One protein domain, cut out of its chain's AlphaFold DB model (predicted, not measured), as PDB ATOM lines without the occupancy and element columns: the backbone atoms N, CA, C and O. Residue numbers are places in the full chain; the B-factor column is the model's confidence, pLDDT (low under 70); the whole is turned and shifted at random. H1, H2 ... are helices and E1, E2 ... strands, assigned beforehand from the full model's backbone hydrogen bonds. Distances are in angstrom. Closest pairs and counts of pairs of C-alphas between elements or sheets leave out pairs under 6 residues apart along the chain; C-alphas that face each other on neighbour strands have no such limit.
ATOM      1  N   THR A   4      28.701 217.431   4.652       37.16
ATOM      2  CA  THR A   4      28.175 216.425   3.720       37.16
ATOM      3  C   THR A   4      27.652 215.189   4.461       37.16
ATOM      4  O   THR A   4      26.618 214.626   4.102       37.16
ATOM      5  N   TYR A   5      28.312 214.815   5.562       36.78
ATOM      6  CA  TYR A   5      27.939 213.684   6.413       36.78
ATOM      7  C   TYR A   5      26.688 213.970   7.252       36.78
ATOM      8  O   TYR A   5      25.827 213.103   7.381       36.78
ATOM      9  N   SER A   6      26.535 215.184   7.794       32.66
ATOM     10  CA  SER A   6      25.330 215.551   8.552       32.66
ATOM     11  C   SER A   6      24.110 215.720   7.642       32.66
ATOM     12  O   SER A   6      23.008 215.345   8.042       32.66
ATOM     13  N   VAL A   7      24.297 216.190   6.404       40.78
ATOM     14  CA  VAL A   7      23.235 216.247   5.390       40.78
ATOM     15  C   VAL A   7      22.868 214.844   4.914       40.78
ATOM     16  O   VAL A   7      21.690 214.520   4.922       40.78
ATOM     17  N   ALA A   8      23.825 213.963   4.604       43.09
ATOM     18  CA  ALA A   8      23.531 212.568   4.257       43.09
ATOM     19  C   ALA A   8      22.910 211.784   5.428       43.09
ATOM     20  O   ALA A   8      22.064 210.918   5.217       43.09
ATOM     21  N   TRP A   9      23.287 212.095   6.672       42.00
ATOM     22  CA  TRP A   9      22.640 211.576   7.876       42.00
ATOM     23  C   TRP A   9      21.199 212.053   7.976       42.00
ATOM     24  O   TRP A   9      20.306 211.232   8.138       42.00
ATOM     25  N   GLN A  10      20.954 213.359   7.862       40.56
ATOM     26  CA  GLN A  10      19.606 213.906   7.935       40.56
ATOM     27  C   GLN A  10      18.757 213.436   6.760       40.56
ATOM     28  O   GLN A  10      17.613 213.101   7.001       40.56
ATOM     29  N   VAL A  11      19.302 213.323   5.546       47.78
ATOM     30  CA  VAL A  11      18.623 212.815   4.342       47.78
ATOM     31  C   VAL A  11      18.358 211.321   4.454       47.78
ATOM     32  O   VAL A  11      17.214 210.924   4.350       47.78
ATOM     33  N   GLY A  12      19.343 210.479   4.767       42.47
ATOM     34  CA  GLY A  12      19.121 209.040   4.955       42.47
ATOM     35  C   GLY A  12      18.164 208.743   6.112       42.47
ATOM     36  O   GLY A  12      17.302 207.877   6.004       42.47
ATOM     37  N   ARG A  13      18.246 209.521   7.197       41.31
ATOM     38  CA  ARG A  13      17.312 209.457   8.323       41.31
ATOM     39  C   ARG A  13      15.930 210.001   7.961       41.31
ATOM     40  O   ARG A  13      14.958 209.414   8.401       41.31
ATOM     41  N   THR A  14      15.800 211.087   7.200       43.72
ATOM     42  CA  THR A  14      14.491 211.608   6.747       43.72
ATOM     43  C   THR A  14      13.909 210.805   5.596       43.72
ATOM     44  O   THR A  14      12.701 210.791   5.463       43.72
ATOM     45  N   MET A  15      14.702 210.074   4.822       43.69
ATOM     46  CA  MET A  15      14.212 209.099   3.852       43.69
ATOM     47  C   MET A  15      13.723 207.854   4.592       43.69
ATOM     48  O   MET A  15      12.569 207.492   4.445       43.69
ATOM     49  N   ALA A  16      14.521 207.284   5.502       40.16
ATOM     50  CA  ALA A  16      14.118 206.110   6.283       40.16
ATOM     51  C   ALA A  16      13.024 206.382   7.343       40.16
ATOM     52  O   ALA A  16      12.315 205.460   7.728       40.16
ATOM     53  N   LEU A  17      12.902 207.613   7.863       36.09
ATOM     54  CA  LEU A  17      11.847 208.002   8.818       36.09
ATOM     55  C   LEU A  17      10.685 208.765   8.171       36.09
ATOM     56  O   LEU A  17       9.601 208.798   8.748       36.09
ATOM     57  N   GLY A  18      10.918 209.448   7.051       34.56
ATOM     58  CA  GLY A  18       9.930 210.292   6.371       34.56
ATOM     59  C   GLY A  18       9.246 209.608   5.194       34.56
ATOM     60  O   GLY A  18       8.184 210.074   4.794       34.56
ATOM     61  N   ASP A  19       9.789 208.492   4.704       38.00
ATOM     62  CA  ASP A  19       9.114 207.612   3.759       38.00
ATOM     63  C   ASP A  19       8.970 206.213   4.373       38.00
ATOM     64  O   ASP A  19       9.949 205.532   4.683       38.00
ATOM     65  N   GLN A  20       7.722 205.795   4.605       38.31
ATOM     66  CA  GLN A  20       7.395 204.512   5.242       38.31
ATOM     67  C   GLN A  20       7.741 203.298   4.358       38.31
ATOM     68  O   GLN A  20       7.581 202.163   4.807       38.31
ATOM     69  N   ALA A  21       8.193 203.524   3.120       38.75
ATOM     70  CA  ALA A  21       8.474 202.489   2.132       38.75
ATOM     71  C   ALA A  21       9.861 201.832   2.268       38.75
ATOM     72  O   ALA A  21      10.059 200.717   1.784       38.75
ATOM     73  N   PHE A  22      10.822 202.461   2.958       43.25
ATOM     74  CA  PHE A  22      12.173 201.902   3.042       43.25
ATOM     75  C   PHE A  22      12.247 200.706   3.989       43.25
ATOM     76  O   PHE A  22      12.066 200.816   5.204       43.25
ATOM     77  N   VAL A  23      12.615 199.557   3.429       53.59
ATOM     78  CA  VAL A  23      12.831 198.316   4.172       53.59
ATOM     79  C   VAL A  23      14.258 197.846   3.910       53.59
ATOM     80  O   VAL A  23      14.716 197.824   2.766       53.59
ATOM     81  N   ALA A  24      15.005 197.493   4.963       52.03
ATOM     82  CA  ALA A  24      16.340 196.916   4.773       52.03
ATOM     83  C   ALA A  24      16.221 195.651   3.954       52.03
ATOM     84  O   ALA A  24      15.465 194.790   4.386       52.03
ATOM     85  N   ALA A  25      16.956 195.574   2.837       52.69
ATOM     86  CA  ALA A  25      16.823 194.584   1.774       52.69
ATOM     87  C   ALA A  25      16.594 193.165   2.311       52.69
ATOM     88  O   ALA A  25      17.552 192.402   2.496       52.69
ATOM     89  N   PRO A  26      15.331 192.764   2.550       56.28
ATOM     90  CA  PRO A  26      15.072 191.408   2.938       56.28
ATOM     91  C   PRO A  26      15.077 190.638   1.626       56.28
ATOM     92  O   PRO A  26      14.284 190.929   0.732       56.28
ATOM     93  N   GLY A  27      15.956 189.650   1.495       55.19
ATOM     94  CA  GLY A  27      15.848 188.694   0.397       55.19
ATOM     95  C   GLY A  27      14.481 188.001   0.413       55.19
ATOM     96  O   GLY A  27      13.945 187.650  -0.633       55.19
ATOM     97  N   ARG A  28      13.885 187.825   1.606       65.75
ATOM     98  CA  ARG A  28      12.554 187.230   1.777       65.75
ATOM     99  C   ARG A  28      11.953 187.562   3.140       65.75
ATOM    100  O   ARG A  28      12.637 187.437   4.155       65.75
ATOM    101  N   VAL A  29      10.671 187.919   3.174       69.00
ATOM    102  CA  VAL A  29       9.912 188.113   4.420       69.00
ATOM    103  C   VAL A  29       8.860 187.017   4.523       69.00
ATOM    104  O   VAL A  29       7.972 186.930   3.679       69.00
ATOM    105  N   GLU A  30       8.950 186.188   5.556       71.62
ATOM    106  CA  GLU A  30       7.924 185.217   5.924       71.62
ATOM    107  C   GLU A  30       7.386 185.498   7.329       71.62
ATOM    108  O   GLU A  30       7.937 186.287   8.103       71.62
ATOM    109  N   THR A  31       6.295 184.820   7.691       71.19
ATOM    110  CA  THR A  31       5.713 184.956   9.027       71.19
ATOM    111  C   THR A  31       6.683 184.479  10.117       71.19
ATOM    112  O   THR A  31       6.815 185.124  11.158       71.19
ATOM    113  N   SER A  32       7.386 183.374   9.861       78.44
ATOM    114  CA  SER A  32       8.294 182.701  10.797       78.44
ATOM    115  C   SER A  32       9.752 183.151  10.709       78.44
ATOM    116  O   SER A  32      10.485 183.015  11.689       78.44
ATOM    117  N   GLU A  33      10.183 183.669   9.559       84.12
ATOM    118  CA  GLU A  33      11.579 184.028   9.305       84.12
ATOM    119  C   GLU A  33      11.717 185.263   8.409       84.12
ATOM    120  O   GLU A  33      10.868 185.556   7.570       84.12
ATOM    121  N   ILE A  34      12.819 185.991   8.577       82.12
ATOM    122  CA  ILE A  34      13.231 187.076   7.684       82.12
ATOM    123  C   ILE A  34      14.627 186.746   7.173       82.12
ATOM    124  O   ILE A  34      15.551 186.564   7.966       82.12
ATOM    125  N   LYS A  35      14.797 186.699   5.852       84.81
ATOM    126  CA  LYS A  35      16.106 186.570   5.206       84.81
ATOM    127  C   LYS A  35      16.584 187.945   4.789       84.81
ATOM    128  O   LYS A  35      15.854 188.655   4.107       84.81
ATOM    129  N   VAL A  36      17.800 188.304   5.173       83.12
ATOM    130  CA  VAL A  36      18.430 189.588   4.864       83.12
ATOM    131  C   VAL A  36      19.659 189.347   4.008       83.12
ATOM    132  O   VAL A  36      20.544 188.587   4.406       83.12
ATOM    133  N   ASP A  37      19.712 190.000   2.850       84.50
ATOM    134  CA  ASP A  37      20.841 189.900   1.931       84.50
ATOM    135  C   ASP A  37      21.779 191.084   2.135       84.50
ATOM    136  O   ASP A  37      21.415 192.233   1.900       84.50
ATOM    137  N   ILE A  38      23.014 190.804   2.544       86.81
ATOM    138  CA  ILE A  38      24.079 191.802   2.604       86.81
ATOM    139  C   ILE A  38      24.730 191.863   1.230       86.81
ATOM    140  O   ILE A  38      25.400 190.924   0.799       86.81
ATOM    141  N   ARG A  39      24.522 192.973   0.525       86.12
ATOM    142  CA  ARG A  39      25.097 193.247  -0.795       86.12
ATOM    143  C   ARG A  39      26.544 193.713  -0.687       86.12
ATOM    144  O   ARG A  39      26.931 194.314   0.315       86.12
ATOM    145  N   ARG A  40      27.319 193.478  -1.747       87.75
ATOM    146  CA  ARG A  40      28.686 193.995  -1.891       87.75
ATOM    147  C   ARG A  40      28.688 195.522  -1.969       87.75
ATOM    148  O   ARG A  40      27.827 196.114  -2.619       87.75
ATOM    149  N   GLN A  41      29.665 196.148  -1.322       87.25
ATOM    150  CA  GLN A  41      29.875 197.596  -1.332       87.25
ATOM    151  C   GLN A  41      31.357 197.889  -1.496       87.25
ATOM    152  O   GLN A  41      32.188 197.170  -0.952       87.25
ATOM    153  N   TYR A  42      31.675 198.935  -2.251       86.94
ATOM    154  CA  TYR A  42      33.037 199.225  -2.680       86.94
ATOM    155  C   TYR A  42      33.443 200.616  -2.212       86.94
ATOM    156  O   TYR A  42      32.669 201.558  -2.368       86.94
ATOM    157  N   THR A  43      34.665 200.737  -1.701       86.69
ATOM    158  CA  THR A  43      35.321 202.020  -1.386       86.69
ATOM    159  C   THR A  43      36.423 202.348  -2.400       86.69
ATOM    160  O   THR A  43      37.302 203.159  -2.132       86.69
ATOM    161  N   VAL A  44      36.410 201.670  -3.550       83.81
ATOM    162  CA  VAL A  44      37.376 201.820  -4.646       83.81
ATOM    163  C   VAL A  44      36.713 202.448  -5.867       83.81
ATOM    164  O   VAL A  44      35.491 202.382  -6.026       83.81
ATOM    165  N   ASP A  45      37.529 203.003  -6.763       81.69
ATOM    166  CA  ASP A  45      37.058 203.599  -8.011       81.69
ATOM    167  C   ASP A  45      36.280 202.608  -8.884       81.69
ATOM    168  O   ASP A  45      36.517 201.394  -8.869       81.69
ATOM    169  N   GLN A  46      35.383 203.149  -9.714       79.25
ATOM    170  CA  GLN A  46      34.524 202.357 -10.592       79.25
ATOM    171  C   GLN A  46      35.331 201.363 -11.438       79.25
ATOM    172  O   GLN A  46      35.007 200.181 -11.433       79.25
ATOM    173  N   GLY A  47      36.421 201.794 -12.080       80.75
ATOM    174  CA  GLY A  47      37.241 200.906 -12.914       80.75
ATOM    175  C   GLY A  47      37.791 199.686 -12.161       80.75
ATOM    176  O   GLY A  47      37.886 198.603 -12.733       80.75
ATOM    177  N   ILE A  48      38.088 199.824 -10.864       80.62
ATOM    178  CA  ILE A  48      38.547 198.716 -10.013       80.62
ATOM    179  C   ILE A  48      37.364 197.831  -9.619       80.62
ATOM    180  O   ILE A  48      37.454 196.606  -9.702       80.62
ATOM    181  N   ARG A  49      36.228 198.429  -9.246       82.50
ATOM    182  CA  ARG A  49      34.986 197.705  -8.935       82.50
ATOM    183  C   ARG A  49      34.531 196.805 -10.087       82.50
ATOM    184  O   ARG A  49      34.002 195.725  -9.845       82.50
ATOM    185  N   GLU A  50      34.722 197.229 -11.333       83.44
ATOM    186  CA  GLU A  50      34.334 196.449 -12.516       83.44
ATOM    187  C   GLU A  50      35.158 195.166 -12.706       83.44
ATOM    188  O   GLU A  50      34.724 194.278 -13.435       83.44
ATOM    189  N   THR A  51      36.286 195.021 -12.002       83.81
ATOM    190  CA  THR A  51      37.106 193.799 -12.023       83.81
ATOM    191  C   THR A  51      36.577 192.681 -11.116       83.81
ATOM    192  O   THR A  51      37.004 191.535 -11.253       83.81
ATOM    193  N   ASP A  52      35.632 192.976 -10.215       82.81
ATOM    194  CA  ASP A  52      34.989 191.965  -9.372       82.81
ATOM    195  C   ASP A  52      33.882 191.232 -10.151       82.81
ATOM    196  O   ASP A  52      32.797 191.768 -10.398       82.81
ATOM    197  N   GLY A  53      34.149 189.976 -10.518       79.94
ATOM    198  CA  GLY A  53      33.205 189.125 -11.250       79.94
ATOM    199  C   GLY A  53      31.934 188.775 -10.467       79.94
ATOM    200  O   GLY A  53      30.912 188.462 -11.074       79.94
ATOM    201  N   ASP A  54      31.957 188.878  -9.135       83.81
ATOM    202  CA  ASP A  54      30.810 188.589  -8.270       83.81
ATOM    203  C   ASP A  54      30.079 189.858  -7.812       83.81
ATOM    204  O   ASP A  54      29.219 189.786  -6.934       83.81
ATOM    205  N   ARG A  55      30.358 191.023  -8.419       79.06
ATOM    206  CA  ARG A  55      29.825 192.327  -7.978       79.06
ATOM    207  C   ARG A  55      28.306 192.419  -7.850       79.06
ATOM    208  O   ARG A  55      27.803 193.250  -7.097       79.06
ATOM    209  N   HIS A  56      27.585 191.593  -8.603       77.56
ATOM    210  CA  HIS A  56      26.121 191.562  -8.638       77.56
ATOM    211  C   HIS A  56      25.516 190.488  -7.727       77.56
ATOM    212  O   HIS A  56      24.298 190.401  -7.611       77.56
ATOM    213  N   LYS A  57      26.343 189.660  -7.079       79.50
ATOM    214  CA  LYS A  57      25.891 188.629  -6.142       79.50
ATOM    215  C   LYS A  57      25.884 189.177  -4.719       79.50
ATOM    216  O   LYS A  57      26.783 189.918  -4.317       79.50
ATOM    217  N   ALA A  58      24.879 188.777  -3.940       80.88
ATOM    218  CA  ALA A  58      24.859 189.052  -2.510       80.88
ATOM    219  C   ALA A  58      26.098 188.436  -1.839       80.88
ATOM    220  O   ALA A  58      26.509 187.322  -2.164       80.88
ATOM    221  N   LEU A  59      26.696 189.175  -0.908       86.94
ATOM    222  CA  LEU A  59      27.897 188.761  -0.190       86.94
ATOM    223  C   LEU A  59      27.571 187.707   0.873       86.94
ATOM    224  O   LEU A  59      28.320 186.750   1.055       86.94
ATOM    225  N   LYS A  60      26.444 187.883   1.572       88.56
ATOM    226  CA  LYS A  60      25.958 186.960   2.601       88.56
ATOM    227  C   LYS A  60      24.450 187.094   2.772       88.56
ATOM    228  O   LYS A  60      23.958 188.207   2.905       88.56
ATOM    229  N   GLN A  61      23.747 185.971   2.865       88.12
ATOM    230  CA  GLN A  61      22.356 185.935   3.311       88.12
ATOM    231  C   GLN A  61      22.306 185.488   4.775       88.12
ATOM    232  O   GLN A  61      22.899 184.472   5.139       88.12
ATOM    233  N   VAL A  62      21.615 186.245   5.627       88.00
ATOM    234  CA  VAL A  62      21.426 185.928   7.050       88.00
ATOM    235  C   VAL A  62      19.944 185.728   7.323       88.00
ATOM    236  O   VAL A  62      19.125 186.545   6.916       88.00
ATOM    237  N   THR A  63      19.590 184.639   8.004       89.50
ATOM    238  CA  THR A  63      18.195 184.336   8.356       89.50
ATOM    239  C   THR A  63      17.958 184.629   9.831       89.50
ATOM    240  O   THR A  63      18.714 184.164  10.683       89.50
ATOM    241  N   TYR A  64      16.902 185.384  10.121       86.62
ATOM    242  CA  TYR A  64      16.473 185.752  11.463       86.62
ATOM    243  C   TYR A  64      15.121 185.133  11.784       86.62
ATOM    244  O   TYR A  64      14.181 185.204  10.997       86.62
ATOM    245  N   THR A  65      15.022 184.592  12.990       87.12
ATOM    246  CA  THR A  65      13.783 184.110  13.613       87.12
ATOM    247  C   THR A  65      13.580 184.831  14.948       87.12
ATOM    248  O   THR A  65      14.546 185.392  15.475       87.12
ATOM    249  N   PRO A  66      12.382 184.793  15.563       81.62
ATOM    250  CA  PRO A  66      12.150 185.409  16.875       81.62
ATOM    251  C   PRO A  66      13.123 184.949  17.973       81.62
ATOM    252  O   PRO A  66      13.404 185.693  18.905       81.62
ATOM    253  N   LEU A  67      13.662 183.731  17.847       83.06
ATOM    254  CA  LEU A  67      14.547 183.095  18.828       83.06
ATOM    255  C   LEU A  67      16.039 183.368  18.582       83.06
ATOM    256  O   LEU A  67      16.891 182.865  19.312       83.06
ATOM    257  N   THR A  68      16.382 184.127  17.540       84.94
ATOM    258  CA  THR A  68      17.784 184.432  17.225       84.94
ATOM    259  C   THR A  68      18.368 185.368  18.287       84.94
ATOM    260  O   THR A  68      17.832 186.453  18.499       84.94
ATOM    261  N   ALA A  69      19.462 184.966  18.944       78.69
ATOM    262  CA  ALA A  69      20.050 185.701  20.072       78.69
ATOM    263  C   ALA A  69      20.556 187.108  19.690       78.69
ATOM    264  O   ALA A  69      20.247 188.086  20.366       78.69
ATOM    265  N   GLU A  70      21.283 187.232  18.575       84.38
ATOM    266  CA  GLU A  70      21.753 188.517  18.034       84.38
ATOM    267  C   GLU A  70      20.785 189.045  16.971       84.38
ATOM    268  O   GLU A  70      21.120 189.200  15.796       84.38
ATOM    269  N   ASN A  71      19.535 189.268  17.374       85.00
ATOM    270  CA  ASN A  71      18.506 189.702  16.441       85.00
ATOM    271  C   ASN A  71      18.699 191.163  16.024       85.00
ATOM    272  O   ASN A  71      18.686 192.077  16.862       85.00
ATOM    273  N   VAL A  72      18.789 191.381  14.712       87.06
ATOM    274  CA  VAL A  72      18.720 192.723  14.120       87.06
ATOM    275  C   VAL A  72      17.280 193.209  13.979       87.06
ATOM    276  O   VAL A  72      17.075 194.352  13.598       87.06
ATOM    277  N   PHE A  73      16.283 192.390  14.324       83.88
ATOM    278  CA  PHE A  73      14.879 192.785  14.356       83.88
ATOM    279  C   PHE A  73      14.305 192.715  15.770       83.88
ATOM    280  O   PHE A  73      14.630 191.827  16.558       83.88
ATOM    281  N   ILE A  74      13.413 193.651  16.075       82.19
ATOM    282  CA  ILE A  74      12.444 193.523  17.157       82.19
ATOM    283  C   ILE A  74      11.253 192.769  16.582       82.19
ATOM    284  O   ILE A  74      10.662 193.194  15.585       82.19
ATOM    285  N   TRP A  75      10.939 191.649  17.218       80.06
ATOM    286  CA  TRP A  75       9.796 190.821  16.886       80.06
ATOM    287  C   TRP A  75       8.670 191.133  17.865       80.06
ATOM    288  O   TRP A  75       8.875 191.066  19.079       80.06
ATOM    289  N   ASN A  76       7.485 191.381  17.309       79.50
ATOM    290  CA  ASN A  76       6.216 191.615  17.995       79.50
ATOM    291  C   ASN A  76       6.062 193.013  18.618       79.50
ATOM    292  O   ASN A  76       7.030 193.643  19.043       79.50
ATOM    293  N   SER A  77       4.819 193.499  18.682       77.00
ATOM    294  CA  SER A  77       4.484 194.751  19.378       77.00
ATOM    295  C   SER A  77       4.618 194.630  20.898       77.00
ATOM    296  O   SER A  77       4.879 195.620  21.581       77.00
ATOM    297  N   GLN A  78       4.474 193.409  21.426       73.94
ATOM    298  CA  GLN A  78       4.619 193.095  22.844       73.94
ATOM    299  C   GLN A  78       5.812 192.156  23.079       73.94
ATOM    300  O   GLN A  78       5.913 191.115  22.419       73.94
ATOM    301  N   PRO A  79       6.702 192.465  24.042       67.06
ATOM    302  CA  PRO A  79       7.837 191.607  24.363       67.06
ATOM    303  C   PRO A  79       7.394 190.193  24.762       67.06
ATOM    304  O   PRO A  79       6.438 190.029  25.519       67.06
ATOM    305  N   ASN A  80       8.126 189.175  24.303       66.25
ATOM    306  CA  ASN A  80       7.932 187.753  24.638       66.25
ATOM    307  C   ASN A  80       6.579 187.139  24.235       66.25
ATOM    308  O   ASN A  80       6.280 186.016  24.643       66.25
ATOM    309  N   GLN A  81       5.770 187.827  23.431       67.31
ATOM    310  CA  GLN A  81       4.552 187.248  22.874       67.31
ATOM    311  C   GLN A  81       4.780 186.917  21.406       67.31
ATOM    312  O   GLN A  81       5.107 187.802  20.630       67.31
ATOM    313  N   ASN A  82       4.591 185.660  21.004       68.38
ATOM    314  CA  ASN A  82       4.747 185.220  19.611       68.38
ATOM    315  C   ASN A  82       3.535 185.625  18.746       68.38
ATOM    316  O   ASN A  82       2.905 184.774  18.124       68.38
ATOM    317  N   ILE A  83       3.172 186.913  18.750       71.25
ATOM    318  CA  ILE A  83       2.012 187.441  18.013       71.25
ATOM    319  C   ILE A  83       2.311 187.502  16.504       71.25
ATOM    320  O   ILE A  83       1.426 187.302  15.680       71.25
ATOM    321  N   GLY A  84       3.568 187.744  16.127       68.12
ATOM    322  CA  GLY A  84       4.024 187.871  14.744       68.12
ATOM    323  C   GLY A  84       3.518 189.127  14.031       68.12
ATOM    324  O   GLY A  84       3.552 189.169  12.801       68.12
ATOM    325  N   ASP A  85       3.041 190.126  14.779       68.50
ATOM    326  CA  ASP A  85       2.363 191.321  14.262       68.50
ATOM    327  C   ASP A  85       3.313 192.424  13.787       68.50
ATOM    328  O   ASP A  85       2.955 193.212  12.914       68.50
ATOM    329  N   LEU A  86       4.528 192.483  14.337       72.25
ATOM    330  CA  LEU A  86       5.464 193.574  14.090       72.25
ATOM    331  C   LEU A  86       6.890 193.069  13.867       72.25
ATOM    332  O   LEU A  86       7.380 192.192  14.580       72.25
ATOM    333  N   ARG A  87       7.566 193.662  12.879       75.62
ATOM    334  CA  ARG A  87       8.980 193.436  12.561       75.62
ATOM    335  C   ARG A  87       9.645 194.795  12.387       75.62
ATOM    336  O   ARG A  87       9.416 195.456  11.380       75.62
ATOM    337  N   ILE A  88      10.440 195.224  13.364       77.31
ATOM    338  CA  ILE A  88      11.160 196.506  13.296       77.31
ATOM    339  C   ILE A  88      12.653 196.239  13.217       77.31
ATOM    340  O   ILE A  88      13.218 195.587  14.091       77.31
ATOM    341  N   LEU A  89      13.307 196.781  12.195       78.88
ATOM    342  CA  LEU A  89      14.755 196.702  12.068       78.88
ATOM    343  C   LEU A  89      15.454 197.578  13.118       78.88
ATOM    344  O   LEU A  89      15.200 198.776  13.245       78.88
ATOM    345  N   ARG A  90      16.405 196.988  13.834       81.44
ATOM    346  CA  ARG A  90      17.319 197.666  14.751       81.44
ATOM    347  C   ARG A  90      18.501 198.204  13.960       81.44
ATOM    348  O   ARG A  90      19.508 197.514  13.800       81.44
ATOM    349  N   LEU A  91      18.370 199.447  13.504       78.94
ATOM    350  CA  LEU A  91      19.348 200.107  12.633       78.94
ATOM    351  C   LEU A  91      20.809 199.919  13.087       78.94
ATOM    352  O   LEU A  91      21.577 199.406  12.281       78.94
ATOM    353  N   PRO A  92      21.201 200.200  14.350       81.31
ATOM    354  CA  PRO A  92      22.608 200.088  14.747       81.31
ATOM    355  C   PRO A  92      23.144 198.651  14.671       81.31
ATOM    356  O   PRO A  92      24.238 198.408  14.174       81.31
ATOM    357  N   ALA A  93      22.337 197.675  15.102       83.44
ATOM    358  CA  ALA A  93      22.730 196.267  15.077       83.44
ATOM    359  C   ALA A  93      22.899 195.755  13.639       83.44
ATOM    360  O   ALA A  93      23.810 194.980  13.351       83.44
ATOM    361  N   PHE A  94      22.034 196.208  12.729       84.25
ATOM    362  CA  PHE A  94      22.136 195.861  11.318       84.25
ATOM    363  C   PHE A  94      23.348 196.517  10.645       84.25
ATOM    364  O   PHE A  94      24.066 195.841   9.909       84.25
ATOM    365  N   THR A  95      23.631 197.791  10.926       83.00
ATOM    366  CA  THR A  95      24.800 198.474  10.350       83.00
ATOM    367  C   THR A  95      26.118 197.868  10.808       83.00
ATOM    368  O   THR A  95      27.032 197.724  10.002       83.00
ATOM    369  N   ASP A  96      26.206 197.443  12.068       87.19
ATOM    370  CA  ASP A  96      27.420 196.815  12.595       87.19
ATOM    371  C   ASP A  96      27.638 195.422  11.994       87.19
ATOM    372  O   ASP A  96      28.757 195.071  11.609       87.19
ATOM    373  N   LEU A  97      26.561 194.644  11.832       89.06
ATOM    374  CA  LEU A  97      26.600 193.375  11.106       89.06
ATOM    375  C   LEU A  97      27.070 193.575   9.663       89.06
ATOM    376  O   LEU A  97      27.881 192.793   9.157       89.06
ATOM    377  N   GLN A  98      26.546 194.600   9.000       88.56
ATOM    378  CA  GLN A  98      26.880 194.924   7.627       88.56
ATOM    379  C   GLN A  98      28.353 195.309   7.488       88.56
ATOM    380  O   GLN A  98      29.051 194.708   6.675       88.56
ATOM    381  N   LEU A  99      28.838 196.256   8.297       89.81
ATOM    382  CA  LEU A  99      30.234 196.687   8.288       89.81
ATOM    383  C   LEU A  99      31.174 195.502   8.529       89.81
ATOM    384  O   LEU A  99      32.135 195.308   7.785       89.81
ATOM    385  N   LYS A 100      30.869 194.672   9.534       91.94
ATOM    386  CA  LYS A 100      31.645 193.467   9.841       91.94
ATOM    387  C   LYS A 100      31.680 192.508   8.651       91.94
ATOM    388  O   LYS A 100      32.749 192.078   8.236       91.94
ATOM    389  N   THR A 101      30.523 192.225   8.057       91.50
ATOM    390  CA  THR A 101      30.416 191.312   6.909       91.50
ATOM    391  C   THR A 101      31.186 191.834   5.694       91.50
ATOM    392  O   THR A 101      31.872 191.059   5.032       91.50
ATOM    393  N   LEU A 102      31.119 193.139   5.411       90.81
ATOM    394  CA  LEU A 102      31.853 193.756   4.306       90.81
ATOM    395  C   LEU A 102      33.367 193.651   4.512       90.81
ATOM    396  O   LEU A 102      34.070 193.215   3.605       90.81
ATOM    397  N   ARG A 103      33.866 193.962   5.712       90.50
ATOM    398  CA  ARG A 103      35.300 193.861   6.029       90.50
ATOM    399  C   ARG A 103      35.821 192.428   5.964       90.50
ATOM    400  O   ARG A 103      36.923 192.207   5.470       90.50
ATOM    401  N   ASP A 104      35.027 191.473   6.435       90.56
ATOM    402  CA  ASP A 104      35.442 190.074   6.508       90.56
ATOM    403  C   ASP A 104      35.387 189.379   5.136       90.56
ATOM    404  O   ASP A 104      36.196 188.492   4.866       90.56
ATOM    405  N   MET A 105      34.438 189.755   4.265       90.88
ATOM    406  CA  MET A 105      34.099 188.959   3.075       90.88
ATOM    407  C   MET A 105      34.303 189.657   1.722       90.88
ATOM    408  O   MET A 105      34.354 188.954   0.715       90.88
ATOM    409  N   MET A 106      34.445 190.991   1.642       88.25
ATOM    410  CA  MET A 106      34.619 191.683   0.346       88.25
ATOM    411  C   MET A 106      35.889 191.257  -0.398       88.25
ATOM    412  O   MET A 106      35.918 191.251  -1.628       88.25
ATOM    413  N   GLY A 107      36.929 190.866   0.340       85.88
ATOM    414  CA  GLY A 107      38.193 190.418  -0.231       85.88
ATOM    415  C   GLY A 107      39.027 191.553  -0.830       85.88
ATOM    416  O   GLY A 107      38.834 192.736  -0.549       85.88
ATOM    417  N   LYS A 108      40.011 191.166  -1.643       86.25
ATOM    418  CA  LYS A 108      41.014 192.064  -2.226       86.25
ATOM    419  C   LYS A 108      41.059 191.918  -3.740       86.25
ATOM    420  O   LYS A 108      40.773 190.845  -4.272       86.25
ATOM    421  N   GLN A 109      41.480 192.977  -4.416       78.50
ATOM    422  CA  GLN A 109      41.707 192.971  -5.850       78.50
ATOM    423  C   GLN A 109      42.829 191.994  -6.227       78.50
ATOM    424  O   GLN A 109      43.887 191.926  -5.590       78.50
ATOM    425  N   HIS A 110      42.591 191.248  -7.305       68.75
ATOM    426  CA  HIS A 110      43.538 190.280  -7.833       68.75
ATOM    427  C   HIS A 110      44.791 190.991  -8.375       68.75
ATOM    428  O   HIS A 110      44.707 191.814  -9.282       68.75
ATOM    429  N   GLY A 111      45.963 190.672  -7.821       70.06
ATOM    430  CA  GLY A 111      47.265 191.168  -8.289       70.06
ATOM    431  C   GLY A 111      47.791 192.444  -7.618       70.06
ATOM    432  O   GLY A 111      49.003 192.623  -7.582       70.06
ATOM    433  N   THR A 112      46.938 193.292  -7.033       73.75
ATOM    434  CA  THR A 112      47.365 194.539  -6.353       73.75
ATOM    435  C   THR A 112      47.310 194.441  -4.827       73.75
ATOM    436  O   THR A 112      48.008 195.179  -4.138       73.75
ATOM    437  N   GLY A 113      46.493 193.530  -4.278       76.44
ATOM    438  CA  GLY A 113      46.336 193.352  -2.830       76.44
ATOM    439  C   GLY A 113      45.542 194.463  -2.128       76.44
ATOM    440  O   GLY A 113      45.434 194.434  -0.899       76.44
ATOM    441  N   VAL A 114      44.971 195.408  -2.885       81.00
ATOM    442  CA  VAL A 114      44.106 196.485  -2.378       81.00
ATOM    443  C   VAL A 114      42.751 195.902  -1.974       81.00
ATOM    444  O   VAL A 114      42.184 195.089  -2.704       81.00
ATOM    445  N   SER A 115      42.239 196.275  -0.799       86.19
ATOM    446  CA  SER A 115      40.910 195.843  -0.344       86.19
ATOM    447  C   SER A 115      39.820 196.498  -1.187       86.19
ATOM    448  O   SER A 115      39.901 197.691  -1.468       86.19
ATOM    449  N   TYR A 116      38.780 195.749  -1.561       86.81
ATOM    450  CA  TYR A 116      37.620 196.345  -2.239       86.81
ATOM    451  C   TYR A 116      36.812 197.272  -1.322       86.81
ATOM    452  O   TYR A 116      36.051 198.112  -1.807       86.81
ATOM    453  N   PHE A 117      36.973 197.109  -0.010       89.69
ATOM    454  CA  PHE A 117      36.274 197.855   1.023       89.69
ATOM    455  C   PHE A 117      37.228 198.155   2.189       89.69
ATOM    456  O   PHE A 117      37.848 197.229   2.718       89.69
ATOM    457  N   ASP A 118      37.351 199.424   2.579       87.38
ATOM    458  CA  ASP A 118      38.275 199.885   3.634       87.38
ATOM    459  C   ASP A 118      37.625 200.839   4.658       87.38
ATOM    460  O   ASP A 118      38.297 201.428   5.504       87.38
ATOM    461  N   ASP A 119      36.296 200.976   4.636       86.00
ATOM    462  CA  ASP A 119      35.609 201.776   5.649       86.00
ATOM    463  C   ASP A 119      35.709 201.105   7.028       86.00
ATOM    464  O   ASP A 119      35.556 199.889   7.200       86.00
ATOM    465  N   ASN A 120      35.944 201.928   8.048       86.00
ATOM    466  CA  ASN A 120      36.158 201.475   9.422       86.00
ATOM    467  C   ASN A 120      34.995 201.794  10.371       86.00
ATOM    468  O   ASN A 120      35.031 201.362  11.523       86.00
ATOM    469  N   THR A 121      33.988 202.529   9.900       84.25
ATOM    470  CA  THR A 121      32.909 203.081  10.722       84.25
ATOM    471  C   THR A 121      31.554 202.802  10.083       84.25
ATOM    472  O   THR A 121      31.382 202.958   8.876       84.25
ATOM    473  N   SER A 122      30.573 202.416  10.900       80.56
ATOM    474  CA  SER A 122      29.183 202.256  10.474       80.56
ATOM    475  C   SER A 122      28.600 203.634  10.143       80.56
ATOM    476  O   SER A 122      28.390 204.450  11.040       80.56
ATOM    477  N   THR A 123      28.351 203.913   8.862       74.31
ATOM    478  CA  THR A 123      27.781 205.191   8.401       74.31
ATOM    479  C   THR A 123      26.362 205.021   7.858       74.31
ATOM    480  O   THR A 123      25.938 203.929   7.474       74.31
ATOM    481  N   SER A 124      25.603 206.117   7.788       67.12
ATOM    482  CA  SER A 124      24.282 206.119   7.147       67.12
ATOM    483  C   SER A 124      24.355 205.829   5.646       67.12
ATOM    484  O   SER A 124      23.426 205.241   5.106       67.12
ATOM    485  N   ALA A 125      25.452 206.201   4.978       69.12
ATOM    486  CA  ALA A 125      25.677 205.885   3.569       69.12
ATOM    487  C   ALA A 125      25.809 204.370   3.356       69.12
ATOM    488  O   ALA A 125      25.138 203.804   2.493       69.12
ATOM    489  N   LEU A 126      26.593 203.711   4.214       73.75
ATOM    490  CA  LEU A 126      26.744 202.260   4.237       73.75
ATOM    491  C   LEU A 126      25.378 201.582   4.412       73.75
ATOM    492  O   LEU A 126      25.008 200.725   3.606       73.75
ATOM    493  N   PHE A 127      24.589 202.034   5.390       75.06
ATOM    494  CA  PHE A 127      23.228 201.546   5.615       75.06
ATOM    495  C   PHE A 127      22.301 201.744   4.408       75.06
ATOM    496  O   PHE A 127      21.653 200.799   3.962       75.06
ATOM    497  N   ALA A 128      22.246 202.964   3.867       67.44
ATOM    498  CA  ALA A 128      21.340 203.330   2.782       67.44
ATOM    499  C   ALA A 128      21.573 202.484   1.525       67.44
ATOM    500  O   ALA A 128      20.625 202.115   0.842       67.44
ATOM    501  N   MET A 129      22.820 202.091   1.263       71.44
ATOM    502  CA  MET A 129      23.167 201.199   0.155       71.44
ATOM    503  C   MET A 129      22.637 199.755   0.308       71.44
ATOM    504  O   MET A 129      22.699 198.989  -0.653       71.44
ATOM    505  N   GLN A 130      22.141 199.357   1.487       74.44
ATOM    506  CA  GLN A 130      21.438 198.079   1.709       74.44
ATOM    507  C   GLN A 130      19.920 198.233   1.782       74.44
ATOM    508  O   GLN A 130      19.214 197.238   1.938       74.44
ATOM    509  N   LEU A 131      19.392 199.454   1.731       68.12
ATOM    510  CA  LEU A 131      17.953 199.644   1.700       68.12
ATOM    511  C   LEU A 131      17.415 199.269   0.322       68.12
ATOM    512  O   LEU A 131      18.039 199.537  -0.705       68.12
ATOM    513  N   ASN A 132      16.243 198.647   0.321       60.88
ATOM    514  CA  ASN A 132      15.402 198.565  -0.857       60.88
ATOM    515  C   ASN A 132      14.212 199.501  -0.670       60.88
ATOM    516  O   ASN A 132      13.815 199.805   0.457       60.88
ATOM    517  N   ASP A 133      13.626 199.886  -1.794       58.53
ATOM    518  CA  ASP A 133      12.343 200.575  -1.861       58.53
ATOM    519  C   ASP A 133      11.321 199.635  -2.527       58.53
ATOM    520  O   ASP A 133      11.053 199.741  -3.726       58.53
TER     521      ASP A 133
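This is residues 4 to 133 of the 450 residues of an uncharacterized protein of Fusarium coffeatum (UniProt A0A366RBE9). A small sheet of three strands, E1, E2 and E3, has the long helix H3 slantwise over one face and no named helix over the other; the short helix H4 packs on H3 near its beginning and joins it to H1, a helix lying away from the sheet. The small hairpin E4 and E5 and its loop lie toward one end of the long axis, and H2 and the loop around Gly 111 lie toward the other. The printed part has 130 residues, with four named helices and five named strands in the order H1, E1, E2, H2, E3, E4, E5, H3, H4; the class is mixed, helices and strands, with under half of the residues, 62, in named elements. Both sheets, E1 - E2 - E3 and E4 - E5, are antiparallel. The whole is compact by its radius of gyration of the C-alphas, 16.2 A, yet elongated, spanning 53 by 31 by 23 A.

H1, residues 4 to 18, begins at C-alpha 4 (28.175, 216.425, 3.720) and is 19.4 A long. E1 is residues 26 to 29, and E2, residues 34 to 39, is 15.8 A long. H2 is residues 46 to 49. E3, residues 58 to 64, is 16.6 A long. E4 is residues 73 to 75 and E5 is residues 87 to 89. H3, residues 91 to 105, begins at C-alpha 91 (19.348, 200.107, 12.633) and is 20.8 A long. H4, residues 124 to 128, ends at C-alpha 128 (21.340, 203.330, 2.782).

E2 is the inner strand. E1 and E2 form a hairpin, with N 27 and O 35 at 2.8 A. E2 and E3 are antiparallel at 159 degrees, with N 36 and O 62 at 2.8 A. H3 is on this sheet, over E2 and E3, at a height over the sheet of 9.9 A; on the local plane it stands at 43 degrees to E2, slantwise to the strands. The closest C-alphas of E3 and H3 are those of Leu 59 and Met 105, 7.0 A. With residues 95 to 99 alone, H3 touches H4, closest at the C-alphas of Thr 95 and Phe 127, 5.9 A. With residues 8 to 13 alone, H1 touches H4, closest at the C-alphas of Trp 9 and Ser 124, 5.7 A. H1 and H3 are apart. H2 touches no helix and is not on the sheet E1 E2 E3. E4 and E5 form a hairpin, with N 74 and O 88 at 2.8 A. Residues 23 to 24 pair briefly with residues 131 to 132, antiparallel. In H1, H3 and H4 every O i to N i+4 pair is within hydrogen-bond range; H2 is too short for such a pair.

The C-alphas farthest apart are those of Gln 81 and Gly 111, 53.0 A. The printed part has no cut. The links from E4 to E5 and from H3 to H4 are long, the latter being residues 106 to 123. The mean pLDDT of the printed part is 73.5; 39 residues are under 70, among them residues 4 to 29, and the mean of H1 is 40.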